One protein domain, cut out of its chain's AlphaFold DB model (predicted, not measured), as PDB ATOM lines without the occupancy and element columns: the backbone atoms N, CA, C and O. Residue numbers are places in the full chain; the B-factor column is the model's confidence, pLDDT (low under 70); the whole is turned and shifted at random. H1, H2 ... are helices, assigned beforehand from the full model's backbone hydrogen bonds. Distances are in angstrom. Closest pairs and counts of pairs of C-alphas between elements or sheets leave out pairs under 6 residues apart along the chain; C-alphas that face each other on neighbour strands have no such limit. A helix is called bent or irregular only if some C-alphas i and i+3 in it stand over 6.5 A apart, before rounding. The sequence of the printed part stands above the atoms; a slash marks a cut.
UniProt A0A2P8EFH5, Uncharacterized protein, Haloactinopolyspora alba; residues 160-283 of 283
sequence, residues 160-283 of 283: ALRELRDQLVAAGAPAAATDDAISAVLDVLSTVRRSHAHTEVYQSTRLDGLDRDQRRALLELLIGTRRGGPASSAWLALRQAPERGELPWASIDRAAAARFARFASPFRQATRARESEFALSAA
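This is residues 160 to 283 of the 283 residues of an uncharacterized protein of Haloactinopolyspora alba (UniProt A0A2P8EFH5). A compact body of short helices has H4 in its middle, with H3, H5 and the arm H7a packed on it, H2 crossing close by and H1 near it; the tiny H6 packs on H5 at the body's edge. From this body the helical arm H7b leads away, and residues 272 to 283 stick out as a free tail. The printed part has 124 residues with seven named helices, H1 to H7 in order, and no named strand; the class is all helix. The whole is compact, with a radius of gyration of the C-alphas of 15.6 A, yet elongated, spanning 55 by 35 by 23 A.

H1, residues 160 to 170, begins at C-alpha 160 (19.988, 18.585, -4.572) and is 15.0 A long. H2, residues 175 to 191, is 25.0 A long. H3, residues 194 to 203, is 14.6 A long and irregular: C-alphas 195 and 198 are 7.1 A apart. H4, residues 212 to 223, is 16.2 A long and begins at C-alpha 212 (27.566, 40.485, 1.738). H5 is residues 234 to 240 and H6 residues 248 to 251. H7, residues 254 to 281, was assigned as one helix by its hydrogen bonds but is bent: C-alphas 263 and 266 are 7.3 A apart. Its arms are H7a, residues 254 to 263, 14.5 A, and H7b, residues 266 to 281, 22.9 A, ending at C-alpha 281 (10.213, 56.796, -20.174).

H1 and H2 form a helical hairpin at 38 degrees, only just a steep tilt; H2 touches H1 with residues 175 to 182 alone, closest at the C-alphas of Val 169 and Ala 175, 5.8 A. H3 and H4 form another, at a shallow tilt of 30 degrees, with the C-alphas of Tyr 202 and Arg 215 closest at 6.6 A. H4 touches H7a at a steep tilt of 44 degrees, opposite ways; the closest C-alphas, of Gln 214 and Phe 263, are 4.4 A apart. H5 touches H6, with the C-alphas of Leu 238 and Pro 248 closest at 5.3 A. H7a and H7b stand at a steep tilt of 48 degrees, and H7b touches no helix. Helix packing is mostly crossed, only just: of the 6 pairs of helices that touch and have a tilt, with those that touch only at their ends left out, 2 are at a shallow tilt. Every O i to N i+4 pair is within hydrogen-bond range in H1, H4, H5, H7a and H7b; H2 has 12 of 13 and H3 4 of 6, and H6 is too short for such a pair.

The C-alphas farthest apart, of Glu 243 and Ala 283, are 55.7 A apart. Without residues 272 to 283 the body spans 39 by 35 by 22 A. The printed part has no cut and no long link. The mean pLDDT of the printed part is 78.9; residues 190 to 199, 225 to 232, 248 to 251 and 278 to 283 are under 70.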
ATOM      1  N   ALA A 160      20.293  17.658  -5.655       85.56
ATOM      2  CA  ALA A 160      19.988  18.585  -4.572       85.56
ATOM      3  C   ALA A 160      20.476  20.014  -4.866       85.56
ATOM      4  O   ALA A 160      19.796  20.970  -4.507       85.56
ATOM      5  N   LEU A 161      21.619  20.181  -5.540       89.31
ATOM      6  CA  LEU A 161      22.103  21.480  -6.018       89.31
ATOM      7  C   LEU A 161      21.197  22.053  -7.107       89.31
ATOM      8  O   LEU A 161      20.922  23.251  -7.080       89.31
ATOM      9  N   ARG A 162      20.704  21.215  -8.033       89.69
ATOM     10  CA  ARG A 162      19.726  21.648  -9.046       89.69
ATOM     11  C   ARG A 162      18.425  22.116  -8.398       89.69
ATOM     12  O   ARG A 162      17.968  23.208  -8.700       89.69
ATOM     13  N   GLU A 163      17.905  21.352  -7.442       90.12
ATOM     14  CA  GLU A 163      16.706  21.741  -6.695       90.12
ATOM     15  C   GLU A 163      16.935  23.040  -5.904       90.12
ATOM     16  O   GLU A 163      16.145  23.972  -5.990       90.12
ATOM     17  N   LEU A 164      18.060  23.166  -5.189       92.06
ATOM     18  CA  LEU A 164      18.418  24.393  -4.467       92.06
ATOM     19  C   LEU A 164      18.486  25.608  -5.401       92.06
ATOM     20  O   LEU A 164      18.023  26.694  -5.045       92.06
ATOM     21  N   ARG A 165      19.057  25.425  -6.591       93.50
ATOM     22  CA  ARG A 165      19.112  26.437  -7.643       93.50
ATOM     23  C   ARG A 165      17.717  26.813  -8.122       93.50
ATOM     24  O   ARG A 165      17.421  28.001  -8.209       93.50
ATOM     25  N   ASP A 166      16.854  25.841  -8.389       92.75
ATOM     26  CA  ASP A 166      15.490  26.101  -8.850       92.75
ATOM     27  C   ASP A 166      14.669  26.843  -7.788       92.75
ATOM     28  O   ASP A 166      13.934  27.768  -8.124       92.75
ATOM     29  N   GLN A 167      14.889  26.561  -6.501       91.75
ATOM     30  CA  GLN A 167      14.297  27.325  -5.396       91.75
ATOM     31  C   GLN A 167      14.811  28.776  -5.329       91.75
ATOM     32  O   GLN A 167      14.032  29.699  -5.075       91.75
ATOM     33  N   LEU A 168      16.101  29.024  -5.587       93.38
ATOM     34  CA  LEU A 168      16.654  30.388  -5.671       93.38
ATOM     35  C   LEU A 168      16.075  31.162  -6.865       93.38
ATOM     36  O   LEU A 168      15.740  32.342  -6.728       93.38
ATOM     37  N   VAL A 169      15.908  30.494  -8.008       93.75
ATOM     38  CA  VAL A 169      15.287  31.074  -9.207       93.75
ATOM     39  C   VAL A 169      13.805  31.360  -8.975       93.75
ATOM     40  O   VAL A 169      13.347  32.464  -9.264       93.75
ATOM     41  N   ALA A 170      13.069  30.429  -8.362       90.62
ATOM     42  CA  ALA A 170      11.675  30.626  -7.970       90.62
ATOM     43  C   ALA A 170      11.512  31.774  -6.957       90.62
ATOM     44  O   ALA A 170      10.524  32.507  -6.993       90.62
ATOM     45  N   ALA A 171      12.509  31.997  -6.095       88.94
ATOM     46  CA  ALA A 171      12.552  33.152  -5.205       88.94
ATOM     47  C   ALA A 171      12.830  34.483  -5.939       88.94
ATOM     48  O   ALA A 171      12.704  35.548  -5.327       88.94
ATOM     49  N   GLY A 172      13.175  34.461  -7.228       89.56
ATOM     50  CA  GLY A 172      13.378  35.640  -8.072       89.56
ATOM     51  C   GLY A 172      14.839  36.004  -8.336       89.56
ATOM     52  O   GLY A 172      15.107  37.133  -8.743       89.56
ATOM     53  N   ALA A 173      15.790  35.096  -8.087       92.75
ATOM     54  CA  ALA A 173      17.171  35.284  -8.526       92.75
ATOM     55  C   ALA A 173      17.340  34.898 -10.014       92.75
ATOM     56  O   ALA A 173      16.732  33.927 -10.467       92.75
ATOM     57  N   PRO A 174      18.175  35.604 -10.801       93.56
ATOM     58  CA  PRO A 174      18.461  35.210 -12.175       93.56
ATOM     59  C   PRO A 174      19.167  33.851 -12.227       93.56
ATOM     60  O   PRO A 174      20.116  33.616 -11.478       93.56
ATOM     61  N   ALA A 175      18.736  32.990 -13.149       90.06
ATOM     62  CA  ALA A 175      19.294  31.656 -13.376       90.06
ATOM     63  C   ALA A 175      20.826  31.661 -13.510       90.06
ATOM     64  O   ALA A 175      21.510  31.077 -12.677       90.06
ATOM     65  N   ALA A 176      21.361  32.395 -14.491       90.19
ATOM     66  CA  ALA A 176      22.800  32.436 -14.758       90.19
ATOM     67  C   ALA A 176      23.613  32.945 -13.551       90.19
ATOM     68  O   ALA A 176      24.578  32.312 -13.143       90.19
ATOM     69  N   ALA A 177      23.168  34.033 -12.911       90.31
ATOM     70  CA  ALA A 177      23.842  34.580 -11.731       90.31
ATOM     71  C   ALA A 177      23.815  33.613 -10.534       90.31
ATOM     72  O   ALA A 177      24.745  33.585  -9.731       90.31
ATOM     73  N   THR A 178      22.749  32.820 -10.407       92.69
ATOM     74  CA  THR A 178      22.628  31.788  -9.373       92.69
ATOM     75  C   THR A 178      23.592  30.634  -9.638       92.69
ATOM     76  O   THR A 178      24.291  30.206  -8.720       92.69
ATOM     77  N   ASP A 179      23.665  30.169 -10.887       90.62
ATOM     78  CA  ASP A 179      24.542  29.077 -11.313       90.62
ATOM     79  C   ASP A 179      26.025  29.443 -11.099       90.62
ATOM     80  O   ASP A 179      26.788  28.664 -10.510       90.62
ATOM     81  N   ASP A 180      26.408  30.665 -11.483       88.88
ATOM     82  CA  ASP A 180      27.754  31.213 -11.284       88.88
ATOM     83  C   ASP A 180      28.097  31.344  -9.796       88.88
ATOM     84  O   ASP A 180      29.178  30.943  -9.358       88.88
ATOM     85  N   ALA A 181      27.163  31.861  -8.993       92.25
ATOM     86  CA  ALA A 181      27.366  32.059  -7.565       92.25
ATOM     87  C   ALA A 181      27.521  30.736  -6.804       92.25
ATOM     88  O   ALA A 181      28.423  30.606  -5.972       92.25
ATOM     89  N   ILE A 182      26.662  29.748  -7.083       91.50
ATOM     90  CA  ILE A 182      26.766  28.405  -6.496       91.50
ATOM     91  C   ILE A 182      28.121  27.800  -6.856       91.50
ATOM     92  O   ILE A 182      28.835  27.342  -5.965       91.50
ATOM     93  N   SER A 183      28.502  27.847  -8.134       88.50
ATOM     94  CA  SER A 183      29.769  27.278  -8.603       88.50
ATOM     95  C   SER A 183      30.970  27.955  -7.939       88.50
ATOM     96  O   SER A 183      31.843  27.272  -7.413       88.50
ATOM     97  N   ALA A 184      30.978  29.287  -7.847       87.06
ATOM     98  CA  ALA A 184      32.049  30.028  -7.186       87.06
ATOM     99  C   ALA A 184      32.155  29.716  -5.682       87.06
ATOM    100  O   ALA A 184      33.263  29.631  -5.151       87.06
ATOM    101  N   VAL A 185      31.033  29.516  -4.978       86.81
ATOM    102  CA  VAL A 185      31.069  29.089  -3.571       86.81
ATOM    103  C   VAL A 185      31.570  27.650  -3.444       86.81
ATOM    104  O   VAL A 185      32.382  27.380  -2.563       86.81
ATOM    105  N   LEU A 186      31.139  26.730  -4.310       84.06
ATOM    106  CA  LEU A 186      31.616  25.342  -4.303       84.06
ATOM    107  C   LEU A 186      33.122  25.251  -4.586       84.06
ATOM    108  O   LEU A 186      33.824  24.533  -3.874       84.06
ATOM    109  N   ASP A 187      33.632  26.039  -5.536       80.62
ATOM    110  CA  ASP A 187      35.065  26.143  -5.826       80.62
ATOM    111  C   ASP A 187      35.849  26.587  -4.582       80.62
ATOM    112  O   ASP A 187      36.848  25.963  -4.213       80.62
ATOM    113  N   VAL A 188      35.367  27.613  -3.870       77.19
ATOM    114  CA  VAL A 188      35.969  28.041  -2.597       77.19
ATOM    115  C   VAL A 188      35.931  26.899  -1.579       77.19
ATOM    116  O   VAL A 188      36.963  26.525  -1.026       77.19
ATOM    117  N   LEU A 189      34.769  26.280  -1.366       74.94
ATOM    118  CA  LEU A 189      34.589  25.188  -0.402       74.94
ATOM    119  C   LEU A 189      35.452  23.956  -0.694       74.94
ATOM    120  O   LEU A 189      35.796  23.224   0.231       74.94
ATOM    121  N   SER A 190      35.821  23.734  -1.953       68.62
ATOM    122  CA  SER A 190      36.691  22.630  -2.356       68.62
ATOM    123  C   SER A 190      38.141  22.793  -1.906       68.62
ATOM    124  O   SER A 190      38.864  21.809  -1.747       68.62
ATOM    125  N   THR A 191      38.565  24.037  -1.675       61.66
ATOM    126  CA  THR A 191      39.954  24.384  -1.360       61.66
ATOM    127  C   THR A 191      40.150  24.782   0.101       61.66
ATOM    128  O   THR A 191      41.279  24.735   0.600       61.66
ATOM    129  N   VAL A 192      39.071  25.112   0.823       57.94
ATOM    130  CA  VAL A 192      39.138  25.684   2.176       57.94
ATOM    131  C   VAL A 192      38.391  24.849   3.216       57.94
ATOM    132  O   VAL A 192      37.401  24.176   2.943       57.94
ATOM    133  N   ARG A 193      38.854  24.906   4.471       55.47
ATOM    134  CA  ARG A 193      38.136  24.289   5.597       55.47
ATOM    135  C   ARG A 193      36.851  25.065   5.894       55.47
ATOM    136  O   ARG A 193      36.811  26.288   5.773       55.47
ATOM    137  N   ARG A 194      35.830  24.371   6.400       57.88
ATOM    138  CA  ARG A 194      34.526  24.946   6.780       57.88
ATOM    139  C   ARG A 194      34.633  26.173   7.701       57.88
ATOM    140  O   ARG A 194      33.907  27.143   7.507       57.88
ATOM    141  N   SER A 195      35.566  26.158   8.654       51.38
ATOM    142  CA  SER A 195      35.822  27.281   9.570       51.38
ATOM    143  C   SER A 195      36.302  28.561   8.863       51.38
ATOM    144  O   SER A 195      36.073  29.659   9.370       51.38
ATOM    145  N   HIS A 196      36.913  28.437   7.679       59.38
ATOM    146  CA  HIS A 196      37.360  29.550   6.830       59.38
ATOM    147  C   HIS A 196      36.385  29.866   5.695       59.38
ATOM    148  O   HIS A 196      36.401  30.983   5.189       59.38
ATOM    149  N   ALA A 197      35.489  28.940   5.344       66.44
ATOM    150  CA  ALA A 197      34.553  29.082   4.230       66.44
ATOM    151  C   ALA A 197      33.794  30.415   4.231       66.44
ATOM    152  O   ALA A 197      33.673  31.060   3.199       66.44
ATOM    153  N   HIS A 198      33.326  30.873   5.397       67.25
ATOM    154  CA  HIS A 198      32.646  32.168   5.495       67.25
ATOM    155  C   HIS A 198      33.544  33.352   5.152       67.25
ATOM    156  O   HIS A 198      33.076  34.295   4.530       67.25
ATOM    157  N   THR A 199      34.801  33.326   5.581       67.00
ATOM    158  CA  THR A 199      35.752  34.405   5.306       67.00
ATOM    159  C   THR A 199      36.138  34.405   3.832       67.00
ATOM    160  O   THR A 199      36.025  35.432   3.175       67.00
ATOM    161  N   GLU A 200      36.479  33.238   3.295       75.00
ATOM    162  CA  GLU A 200      36.935  33.056   1.914       75.00
ATOM    163  C   GLU A 200      35.835  33.393   0.901       75.00
ATOM    164  O   GLU A 200      36.064  34.087  -0.085       75.00
ATOM    165  N   VAL A 201      34.584  33.022   1.185       76.94
ATOM    166  CA  VAL A 201      33.433  33.418   0.360       76.94
ATOM    167  C   VAL A 201      33.195  34.930   0.397       76.94
ATOM    168  O   VAL A 201      32.830  35.523  -0.616       76.94
ATOM    169  N   TYR A 202      33.428  35.595   1.532       76.56
ATOM    170  CA  TYR A 202      33.333  37.058   1.596       76.56
ATOM    171  C   TYR A 202      34.477  37.763   0.869       76.56
ATOM    172  O   TYR A 202      34.290  38.901   0.455       76.56
ATOM    173  N   GLN A 203      35.622  37.105   0.695       73.19
ATOM    174  CA  GLN A 203      36.801  37.656   0.022       73.19
ATOM    175  C   GLN A 203      36.899  37.259  -1.457       73.19
ATOM    176  O   GLN A 203      37.703  37.827  -2.190       73.19
ATOM    177  N   SER A 204      36.079  36.312  -1.915       80.81
ATOM    178  CA  SER A 204      36.101  35.839  -3.297       80.81
ATOM    179  C   SER A 204      35.703  36.939  -4.279       80.81
ATOM    180  O   SER A 204      34.555  37.391  -4.288       80.81
ATOM    181  N   THR A 205      36.638  37.303  -5.158       82.75
ATOM    182  CA  THR A 205      36.422  38.264  -6.253       82.75
ATOM    183  C   THR A 205      35.429  37.747  -7.291       82.75
ATOM    184  O   THR A 205      34.712  38.510  -7.933       82.75
ATOM    185  N   ARG A 206      35.290  36.419  -7.417       82.81
ATOM    186  CA  ARG A 206      34.278  35.789  -8.286       82.81
ATOM    187  C   ARG A 206      32.847  36.033  -7.803       82.81
ATOM    188  O   ARG A 206      31.908  35.778  -8.548       82.81
ATOM    189  N   LEU A 207      32.677  36.521  -6.573       87.81
ATOM    190  CA  LEU A 207      31.386  36.857  -5.979       87.81
ATOM    191  C   LEU A 207      31.165  38.374  -5.869       87.81
ATOM    192  O   LEU A 207      30.230  38.790  -5.189       87.81
ATOM    193  N   ASP A 208      31.970  39.211  -6.537       85.75
ATOM    194  CA  ASP A 208      31.864  40.682  -6.479       85.75
ATOM    195  C   ASP A 208      30.539  41.252  -6.983       85.75
ATOM    196  O   ASP A 208      30.116  42.309  -6.521       85.75
ATOM    197  N   GLY A 209      29.814  40.500  -7.812       82.69
ATOM    198  CA  GLY A 209      28.439  40.822  -8.198       82.69
ATOM    199  C   GLY A 209      27.382  40.580  -7.110       82.69
ATOM    200  O   GLY A 209      26.219  40.909  -7.328       82.69
ATOM    201  N   LEU A 210      27.754  40.001  -5.964       87.56
ATOM    202  CA  LEU A 210      26.865  39.746  -4.833       87.56
ATOM    203  C   LEU A 210      27.232  40.606  -3.630       87.56
ATOM    204  O   LEU A 210      28.403  40.692  -3.237       87.56
ATOM    205  N   ASP A 211      26.209  41.137  -2.964       84.00
ATOM    206  CA  ASP A 211      26.396  41.787  -1.676       84.00
ATOM    207  C   ASP A 211      26.732  40.775  -0.561       84.00
ATOM    208  O   ASP A 211      26.644  39.547  -0.702       84.00
ATOM    209  N   ARG A 212      27.140  41.301   0.596       78.12
ATOM    210  CA  ARG A 212      27.566  40.485   1.738       78.12
ATOM    211  C   ARG A 212      26.452  39.586   2.286       78.12
ATOM    212  O   ARG A 212      26.744  38.475   2.742       78.12
ATOM    213  N   ASP A 213      25.205  40.041   2.250       77.69
ATOM    214  CA  ASP A 213      24.056  39.298   2.760       77.69
ATOM    215  C   ASP A 213      23.632  38.189   1.790       77.69
ATOM    216  O   ASP A 213      23.294  37.093   2.241       77.69
ATOM    217  N   GLN A 214      23.753  38.409   0.479       86.69
ATOM    218  CA  GLN A 214      23.588  37.395  -0.562       86.69
ATOM    219  C   GLN A 214      24.657  36.311  -0.442       86.69
ATOM    220  O   GLN A 214      24.320  35.129  -0.347       86.69
ATOM    221  N   ARG A 215      25.940  36.695  -0.351       86.62
ATOM    222  CA  ARG A 215      27.051  35.746  -0.143       86.62
ATOM    223  C   ARG A 215      26.832  34.907   1.113       86.62
ATOM    224  O   ARG A 215      27.021  33.692   1.106       86.62
ATOM    225  N   ARG A 216      26.394  35.547   2.202       81.31
ATOM    226  CA  ARG A 216      26.075  34.864   3.459       81.31
ATOM    227  C   ARG A 216      24.897  33.908   3.304       81.31
ATOM    228  O   ARG A 216      25.011  32.769   3.738       81.31
ATOM    229  N   ALA A 217      23.784  34.357   2.730       83.69
ATOM    230  CA  ALA A 217      22.589  33.539   2.563       83.69
ATOM    231  C   ALA A 217      22.881  32.297   1.714       83.69
ATOM    232  O   ALA A 217      22.505  31.196   2.112       83.69
ATOM    233  N   LEU A 218      23.612  32.460   0.607       91.88
ATOM    234  CA  LEU A 218      24.008  31.358  -0.263       91.88
ATOM    235  C   LEU A 218      24.913  30.356   0.456       91.88
ATOM    236  O   LEU A 218      24.666  29.152   0.420       91.88
ATOM    237  N   LEU A 219      25.925  30.845   1.172       85.94
ATOM    238  CA  LEU A 219      26.804  29.973   1.936       85.94
ATOM    239  C   LEU A 219      26.046  29.211   3.033       85.94
ATOM    240  O   LEU A 219      26.249  28.012   3.204       85.94
ATOM    241  N   GLU A 220      25.143  29.883   3.751       83.19
ATOM    242  CA  GLU A 220      24.301  29.248   4.767       83.19
ATOM    243  C   GLU A 220      23.355  28.195   4.166       83.19
ATOM    244  O   GLU A 220      23.082  27.193   4.819       83.19
ATOM    245  N   LEU A 221      22.870  28.376   2.933       88.69
ATOM    246  CA  LEU A 221      22.070  27.365   2.233       88.69
ATOM    247  C   LEU A 221      22.902  26.135   1.849       88.69
ATOM    248  O   LEU A 221      22.403  25.016   1.948       88.69
ATOM    249  N   LEU A 222      24.163  26.331   1.454       87.25
ATOM    250  CA  LEU A 222      25.047  25.257   1.000       87.25
ATOM    251  C   LEU A 222      25.662  24.479   2.163       87.25
ATOM    252  O   LEU A 222      25.509  23.265   2.245       87.25
ATOM    253  N   ILE A 223      26.319  25.140   3.110       75.50
ATOM    254  CA  ILE A 223      27.014  24.437   4.202       75.50
ATOM    255  C   ILE A 223      26.295  24.540   5.538       75.50
ATOM    256  O   ILE A 223      26.665  23.829   6.470       75.50
ATOM    257  N   GLY A 224      25.253  25.360   5.644       71.50
ATOM    258  CA  GLY A 224      24.579  25.647   6.903       71.50
ATOM    259  C   GLY A 224      25.151  26.879   7.596       71.50
ATOM    260  O   GLY A 224      26.185  27.432   7.229       71.50
ATOM    261  N   THR A 225      24.458  27.331   8.629       65.75
ATOM    262  CA  THR A 225      24.861  28.498   9.415       65.75
ATOM    263  C   THR A 225      26.020  28.204  10.358       65.75
ATOM    264  O   THR A 225      26.228  27.074  10.808       65.75
ATOM    265  N   ARG A 226      26.709  29.272  10.775       54.53
ATOM    266  CA  ARG A 226      27.683  29.234  11.874       54.53
ATOM    267  C   ARG A 226      27.090  28.844  13.235       54.53
ATOM    268  O   ARG A 226      27.839  28.835  14.189       54.53
ATOM    269  N   ARG A 227      25.775  28.641  13.383       51.78
ATOM    270  CA  ARG A 227      25.133  28.350  14.685       51.78
ATOM    271  C   ARG A 227      24.352  27.037  14.683       51.78
ATOM    272  O   ARG A 227      24.440  26.275  15.634       51.78
ATOM    273  N   GLY A 228      23.653  26.750  13.590       50.50
ATOM    274  CA  GLY A 228      22.944  25.491  13.345       50.50
ATOM    275  C   GLY A 228      23.784  24.412  12.656       50.50
ATOM    276  O   GLY A 228      23.289  23.313  12.422       50.50
ATOM    277  N   GLY A 229      25.040  24.703  12.297       58.53
ATOM    278  CA  GLY A 229      25.951  23.720  11.709       58.53
ATOM    279  C   GLY A 229      25.442  23.128  10.383       58.53
ATOM    280  O   GLY A 229      24.590  23.734   9.725       58.53
ATOM    281  N   PRO A 230      25.953  21.952   9.967       65.00
ATOM    282  CA  PRO A 230      25.555  21.301   8.719       65.00
ATOM    283  C   PRO A 230      24.060  20.976   8.660       65.00
ATOM    284  O   PRO A 230      23.469  21.055   7.594       65.00
ATOM    285  N   ALA A 231      23.429  20.688   9.802       64.75
ATOM    286  CA  ALA A 231      21.998  20.393   9.875       64.75
ATOM    287  C   ALA A 231      21.113  21.561   9.403       64.75
ATOM    288  O   ALA A 231      19.986  21.349   8.979       64.75
ATOM    289  N   SER A 232      21.633  22.793   9.442       67.56
ATOM    290  CA  SER A 232      20.937  23.980   8.930       67.56
ATOM    291  C   SER A 232      21.182  24.268   7.439       67.56
ATOM    292  O   SER A 232      20.752  25.314   6.950       67.56
ATOM    293  N   SER A 233      21.894  23.383   6.731       81.94
ATOM    294  CA  SER A 233      22.098  23.446   5.278       81.94
ATOM    295  C   SER A 233      20.854  22.957   4.543       81.94
ATOM    296  O   SER A 233      20.409  21.827   4.742       81.94
ATOM    297  N   ALA A 234      20.343  23.784   3.632       85.94
ATOM    298  CA  ALA A 234      19.280  23.377   2.722       85.94
ATOM    299  C   ALA A 234      19.785  22.332   1.717       85.94
ATOM    300  O   ALA A 234      19.073  21.378   1.429       85.94
ATOM    301  N   TRP A 235      21.025  22.459   1.231       87.44
ATOM    302  CA  TRP A 235      21.611  21.481   0.311       87.44
ATOM    303  C   TRP A 235      21.690  20.079   0.929       87.44
ATOM    304  O   TRP A 235      21.277  19.105   0.302       87.44
ATOM    305  N   LEU A 236      22.162  19.966   2.177       83.81
ATOM    306  CA  LEU A 236      22.224  18.675   2.870       83.81
ATOM    307  C   LEU A 236      20.827  18.122   3.167       83.81
ATOM    308  O   LEU A 236      20.617  16.923   2.999       83.81
ATOM    309  N   ALA A 237      19.876  18.976   3.559       80.62
ATOM    310  CA  ALA A 237      18.491  18.562   3.773       80.62
ATOM    311  C   ALA A 237      17.868  17.984   2.490       80.62
ATOM    312  O   ALA A 237      17.319  16.887   2.522       80.62
ATOM    313  N   LEU A 238      18.040  18.668   1.355       84.00
ATOM    314  CA  LEU A 238      17.564  18.224   0.041       84.00
ATOM    315  C   LEU A 238      18.231  16.922  -0.414       84.00
ATOM    316  O   LEU A 238      17.575  16.051  -0.976       84.00
ATOM    317  N   ARG A 239      19.529  16.760  -0.144       83.88
ATOM    318  CA  ARG A 239      20.275  15.548  -0.504       83.88
ATOM    319  C   ARG A 239      19.846  14.322   0.308       83.88
ATOM    320  O   ARG A 239      19.904  13.214  -0.212       83.88
ATOM    321  N   GLN A 240      19.411  14.519   1.551       81.75
ATOM    322  CA  GLN A 240      18.958  13.455   2.455       81.75
ATOM    323  C   GLN A 240      17.451  13.167   2.368       81.75
ATOM    324  O   GLN A 240      17.006  12.142   2.882       81.75
ATOM    325  N   ALA A 241      16.656  14.045   1.747       78.06
ATOM    326  CA  ALA A 241      15.207  13.870   1.620       78.06
ATOM    327  C   ALA A 241      14.807  12.524   0.971       78.06
ATOM    328  O   ALA A 241      13.951  11.839   1.537       78.06
ATOM    329  N   PRO A 242      15.462  12.057  -0.120       76.00
ATOM    330  CA  PRO A 242      15.132  10.767  -0.733       76.00
ATOM    331  C   PRO A 242      15.372   9.577   0.201       76.00
ATOM    332  O   PRO A 242      14.585   8.635   0.214       76.00
ATOM    333  N   GLU A 243      16.427   9.631   1.019       77.50
ATOM    334  CA  GLU A 243      16.763   8.578   1.990       77.50
ATOM    335  C   GLU A 243      15.737   8.503   3.131       77.50
ATOM    336  O   GLU A 243      15.537   7.444   3.722       77.50
ATOM    337  N   ARG A 244      15.057   9.620   3.421       77.00
ATOM    338  CA  ARG A 244      13.987   9.719   4.424       77.00
ATOM    339  C   ARG A 244      12.586   9.470   3.858       77.00
ATOM    340  O   ARG A 244      11.623   9.481   4.619       77.00
ATOM    341  N   GLY A 245      12.454   9.255   2.546       73.38
ATOM    342  CA  GLY A 245      11.155   9.162   1.873       73.38
ATOM    343  C   GLY A 245      10.369  10.482   1.870       73.38
ATOM    344  O   GLY A 245       9.153  10.473   1.688       73.38
ATOM    345  N   GLU A 246      11.046  11.611   2.093       75.81
ATOM    346  CA  GLU A 246      10.452  12.947   2.098       75.81
ATOM    347  C   GLU A 246      10.505  13.567   0.697       75.81
ATOM    348  O   GLU A 246      11.452  13.369  -0.068       75.81
ATOM    349  N   LEU A 247       9.493  14.375   0.364       70.06
ATOM    350  CA  LEU A 247       9.557  15.222  -0.823       70.06
ATOM    351  C   LEU A 247      10.551  16.374  -0.581       70.06
ATOM    352  O   LEU A 247      10.512  16.968   0.498       70.06
ATOM    353  N   PRO A 248      11.388  16.763  -1.564       65.44
ATOM    354  CA  PRO A 248      12.452  17.755  -1.364       65.44
ATOM    355  C   PRO A 248      11.974  19.092  -0.773       65.44
ATOM    356  O   PRO A 248      12.613  19.657   0.113       65.44
ATOM    357  N   TRP A 249      10.808  19.575  -1.205       65.00
ATOM    358  CA  TRP A 249      10.214  20.819  -0.709       65.00
ATOM    359  C   TRP A 249       9.714  20.724   0.741       65.00
ATOM    360  O   TRP A 249       9.649  21.743   1.423       65.00
ATOM    361  N   ALA A 250       9.392  19.524   1.234       59.66
ATOM    362  CA  ALA A 250       8.968  19.308   2.618       59.66
ATOM    363  C   ALA A 250      10.146  19.410   3.604       59.66
ATOM    364  O   ALA A 250       9.948  19.715   4.778       59.66
ATOM    365  N   SER A 251      11.372  19.214   3.115       63.31
ATOM    366  CA  SER A 251      12.604  19.300   3.901       63.31
ATOM    367  C   SER A 251      13.164  20.732   3.995       63.31
ATOM    368  O   SER A 251      14.150  20.963   4.700       63.31
ATOM    369  N   ILE A 252      12.554  21.707   3.304       74.81
ATOM    370  CA  ILE A 252      12.922  23.128   3.380       74.81
ATOM    371  C   ILE A 252      12.180  23.782   4.546       74.81
ATOM    372  O   ILE A 252      10.981  24.053   4.484       74.81
ATOM    373  N   ASP A 253      12.911  24.091   5.614       77.44
ATOM    374  CA  ASP A 253      12.343  24.788   6.764       77.44
ATOM    375  C   ASP A 253      12.121  26.297   6.511       77.44
ATOM    376  O   ASP A 253      12.604  26.911   5.550       77.44
ATOM    377  N   ARG A 254      11.396  26.943   7.431       79.19
ATOM    378  CA  ARG A 254      11.111  28.388   7.372       79.19
ATOM    379  C   ARG A 254      12.384  29.244   7.362       79.19
ATOM    380  O   ARG A 254      12.385  30.345   6.809       79.19
ATOM    381  N   ALA A 255      13.464  28.769   7.984       76.38
ATOM    382  CA  ALA A 255      14.724  29.496   8.049       76.38
ATOM    383  C   ALA A 255      15.464  29.455   6.702       76.38
ATOM    384  O   ALA A 255      16.034  30.467   6.288       76.38
ATOM    385  N   ALA A 256      15.419  28.326   5.994       81.25
ATOM    386  CA  ALA A 256      15.908  28.166   4.634       81.25
ATOM    387  C   ALA A 256      15.089  29.020   3.658       81.25
ATOM    388  O   ALA A 256      15.686  29.790   2.906       81.25
ATOM    389  N   ALA A 257      13.754  29.030   3.764       84.62
ATOM    390  CA  ALA A 257      12.886  29.940   3.002       84.62
ATOM    391  C   ALA A 257      13.294  31.420   3.166       84.62
ATOM    392  O   ALA A 257      13.430  32.160   2.188       84.62
ATOM    393  N   ALA A 258      13.594  31.852   4.395       81.25
ATOM    394  CA  ALA A 258      14.082  33.206   4.658       81.25
ATOM    395  C   ALA A 258      15.486  33.480   4.079       81.25
ATOM    396  O   ALA A 258      15.829  34.632   3.808       81.25
ATOM    397  N   ARG A 259      16.337  32.461   3.901       85.69
ATOM    398  CA  ARG A 259      17.641  32.602   3.224       85.69
ATOM    399  C   ARG A 259      17.471  32.707   1.710       85.69
ATOM    400  O   ARG A 259      18.063  33.609   1.127       85.69
ATOM    401  N   PHE A 260      16.608  31.884   1.108       90.12
ATOM    402  CA  PHE A 260      16.235  32.004  -0.308       90.12
ATOM    403  C   PHE A 260      15.724  33.418  -0.623       90.12
ATOM    404  O   PHE A 260      16.222  34.087  -1.527       90.12
ATOM    405  N   ALA A 261      14.806  33.933   0.202       88.00
ATOM    406  CA  ALA A 261      14.261  35.277   0.037       88.00
ATOM    407  C   ALA A 261      15.315  36.389   0.173       88.00
ATOM    408  O   ALA A 261      15.232  37.373  -0.568       88.00
ATOM    409  N   ARG A 262      16.281  36.236   1.095       88.00
ATOM    410  CA  ARG A 262      17.396  37.178   1.301       88.00
ATOM    411  C   ARG A 262      18.349  37.202   0.113       88.00
ATOM    412  O   ARG A 262      18.647  38.285  -0.372       88.00
ATOM    413  N   PHE A 263      18.754  36.037  -0.391       91.69
ATOM    414  CA  PHE A 263      19.603  35.956  -1.582       91.69
ATOM    415  C   PHE A 263      18.954  36.633  -2.797       91.69
ATOM    416  O   PHE A 263      19.599  37.399  -3.510       91.69
ATOM    417  N   ALA A 264      17.658  36.392  -3.005       92.69
ATOM    418  CA  ALA A 264      16.935  36.914  -4.159       92.69
ATOM    419  C   ALA A 264      16.487  38.386  -4.023       92.69
ATOM    420  O   ALA A 264      16.081  38.998  -5.010       92.69
ATOM    421  N   SER A 265      16.537  38.979  -2.823       89.31
ATOM    422  CA  SER A 265      15.964  40.313  -2.577       89.31
ATOM    423  C   SER A 265      16.586  41.427  -3.423       89.31
ATOM    424  O   SER A 265      15.814  42.170  -4.037       89.31
ATOM    425  N   PRO A 266      17.923  41.544  -3.522       89.31
ATOM    426  CA  PRO A 266      18.543  42.602  -4.322       89.31
ATOM    427  C   PRO A 266      18.211  42.482  -5.812       89.31
ATOM    428  O   PRO A 266      17.954  43.487  -6.472       89.31
ATOM    429  N   PHE A 267      18.101  41.255  -6.334       88.94
ATOM    430  CA  PHE A 267      17.704  41.023  -7.724       88.94
ATOM    431  C   PHE A 267      16.273  41.492  -8.003       88.94
ATOM    432  O   PHE A 267      16.045  42.219  -8.965       88.94
ATOM    433  N   ARG A 268      15.313  41.161  -7.126       85.69
ATOM    434  CA  ARG A 268      13.920  41.625  -7.271       85.69
ATOM    435  C   ARG A 268      13.807  43.149  -7.234       85.69
ATOM    436  O   ARG A 268      12.987  43.716  -7.951       85.69
ATOM    437  N   GLN A 269      14.598  43.807  -6.389       85.12
ATOM    438  CA  GLN A 269      14.618  45.269  -6.294       85.12
ATOM    439  C   GLN A 269      15.181  45.903  -7.571       85.12
ATOM    440  O   GLN A 269      14.573  46.833  -8.097       85.12
ATOM    441  N   ALA A 270      16.274  45.357  -8.112       80.81
ATOM    442  CA  ALA A 270      16.866  45.825  -9.363       80.81
ATOM    443  C   ALA A 270      15.916  45.665 -10.564       80.81
ATOM    444  O   ALA A 270      15.815  46.572 -11.388       80.81
ATOM    445  N   THR A 271      15.182  44.549 -10.648       82.19
ATOM    446  CA  THR A 271      14.186  44.334 -11.711       82.19
ATOM    447  C   THR A 271      13.053  45.359 -11.638       82.19
ATOM    448  O   THR A 271      12.764  46.015 -12.633       82.19
ATOM    449  N   ARG A 272      12.477  45.582 -10.447       79.69
ATOM    450  CA  ARG A 272      11.391  46.564 -10.255       79.69
ATOM    451  C   ARG A 272      11.817  48.000 -10.555       79.69
ATOM    452  O   ARG A 272      11.024  48.770 -11.091       79.69
ATOM    453  N   ALA A 273      13.049  48.368 -10.201       75.62
ATOM    454  CA  ALA A 273      13.589  49.693 -10.496       75.62
ATOM    455  C   ALA A 273      13.665  49.933 -12.013       75.62
ATOM    456  O   ALA A 273      13.165  50.946 -12.493       75.62
ATOM    457  N   ARG A 274      14.176  48.954 -12.773       79.12
ATOM    458  CA  ARG A 274      14.230  49.024 -14.243       79.12
ATOM    459  C   ARG A 274      12.840  49.114 -14.866       79.12
ATOM    460  O   ARG A 274      12.616  49.954 -15.724       79.12
ATOM    461  N   GLU A 275      11.896  48.284 -14.426       78.75
ATOM    462  CA  GLU A 275      10.509  48.324 -14.918       78.75
ATOM    463  C   GLU A 275       9.849  49.691 -14.678       78.75
ATOM    464  O   GLU A 275       9.127  50.189 -15.540       78.75
ATOM    465  N   SER A 276      10.143  50.327 -13.540       72.44
ATOM    466  CA  SER A 276       9.629  51.660 -13.203       72.44
ATOM    467  C   SER A 276      10.242  52.757 -14.083       72.44
ATOM    468  O   SER A 276       9.526  53.645 -14.536       72.44
ATOM    469  N   GLU A 277      11.546  52.684 -14.372       70.19
ATOM    470  CA  GLU A 277      12.229  53.607 -15.291       70.19
ATOM    471  C   GLU A 277      11.705  53.478 -16.728       70.19
ATOM    472  O   GLU A 277      11.449  54.487 -17.386       70.19
ATOM    473  N   PHE A 278      11.468  52.251 -17.204       67.38
ATOM    474  CA  PHE A 278      10.872  52.022 -18.522       67.38
ATOM    475  C   PHE A 278       9.426  52.526 -18.607       67.38
ATOM    476  O   PHE A 278       9.057  53.121 -19.616       67.38
ATOM    477  N   ALA A 279       8.621  52.339 -17.556       65.38
ATOM    478  CA  ALA A 279       7.252  52.851 -17.511       65.38
ATOM    479  C   ALA A 279       7.195  54.390 -17.515       65.38
ATOM    480  O   ALA A 279       6.307  54.964 -18.136       65.38
ATOM    481  N   LEU A 280       8.156  55.054 -16.864       63.03
ATOM    482  CA  LEU A 280       8.274  56.517 -16.843       63.03
ATOM    483  C   LEU A 280       8.834  57.098 -18.149       63.03
ATOM    484  O   LEU A 280       8.485  58.215 -18.501       63.03
ATOM    485  N   SER A 281       9.683  56.363 -18.870       61.34
ATOM    486  CA  SER A 281      10.213  56.796 -20.174       61.34
ATOM    487  C   SER A 281       9.236  56.574 -21.337       61.34
ATOM    488  O   SER A 281       9.480  57.087 -22.430       61.34
ATOM    489  N   ALA A 282       8.187  55.773 -21.138       59.38
ATOM    490  CA  ALA A 282       7.164  55.468 -22.140       59.38
ATOM    491  C   ALA A 282       5.867  56.287 -21.972       59.38
ATOM    492  O   ALA A 282       4.964  56.147 -22.799       59.38
ATOM    493  N   ALA A 283       5.773  57.097 -20.912       54.16
ATOM    494  CA  ALA A 283       4.668  58.009 -20.610       54.16
ATOM    495  C   ALA A 283       5.020  59.449 -21.013       54.16
ATOM    496  O   ALA A 283       4.096  60.163 -21.461       54.16
TER     497      ALA A 283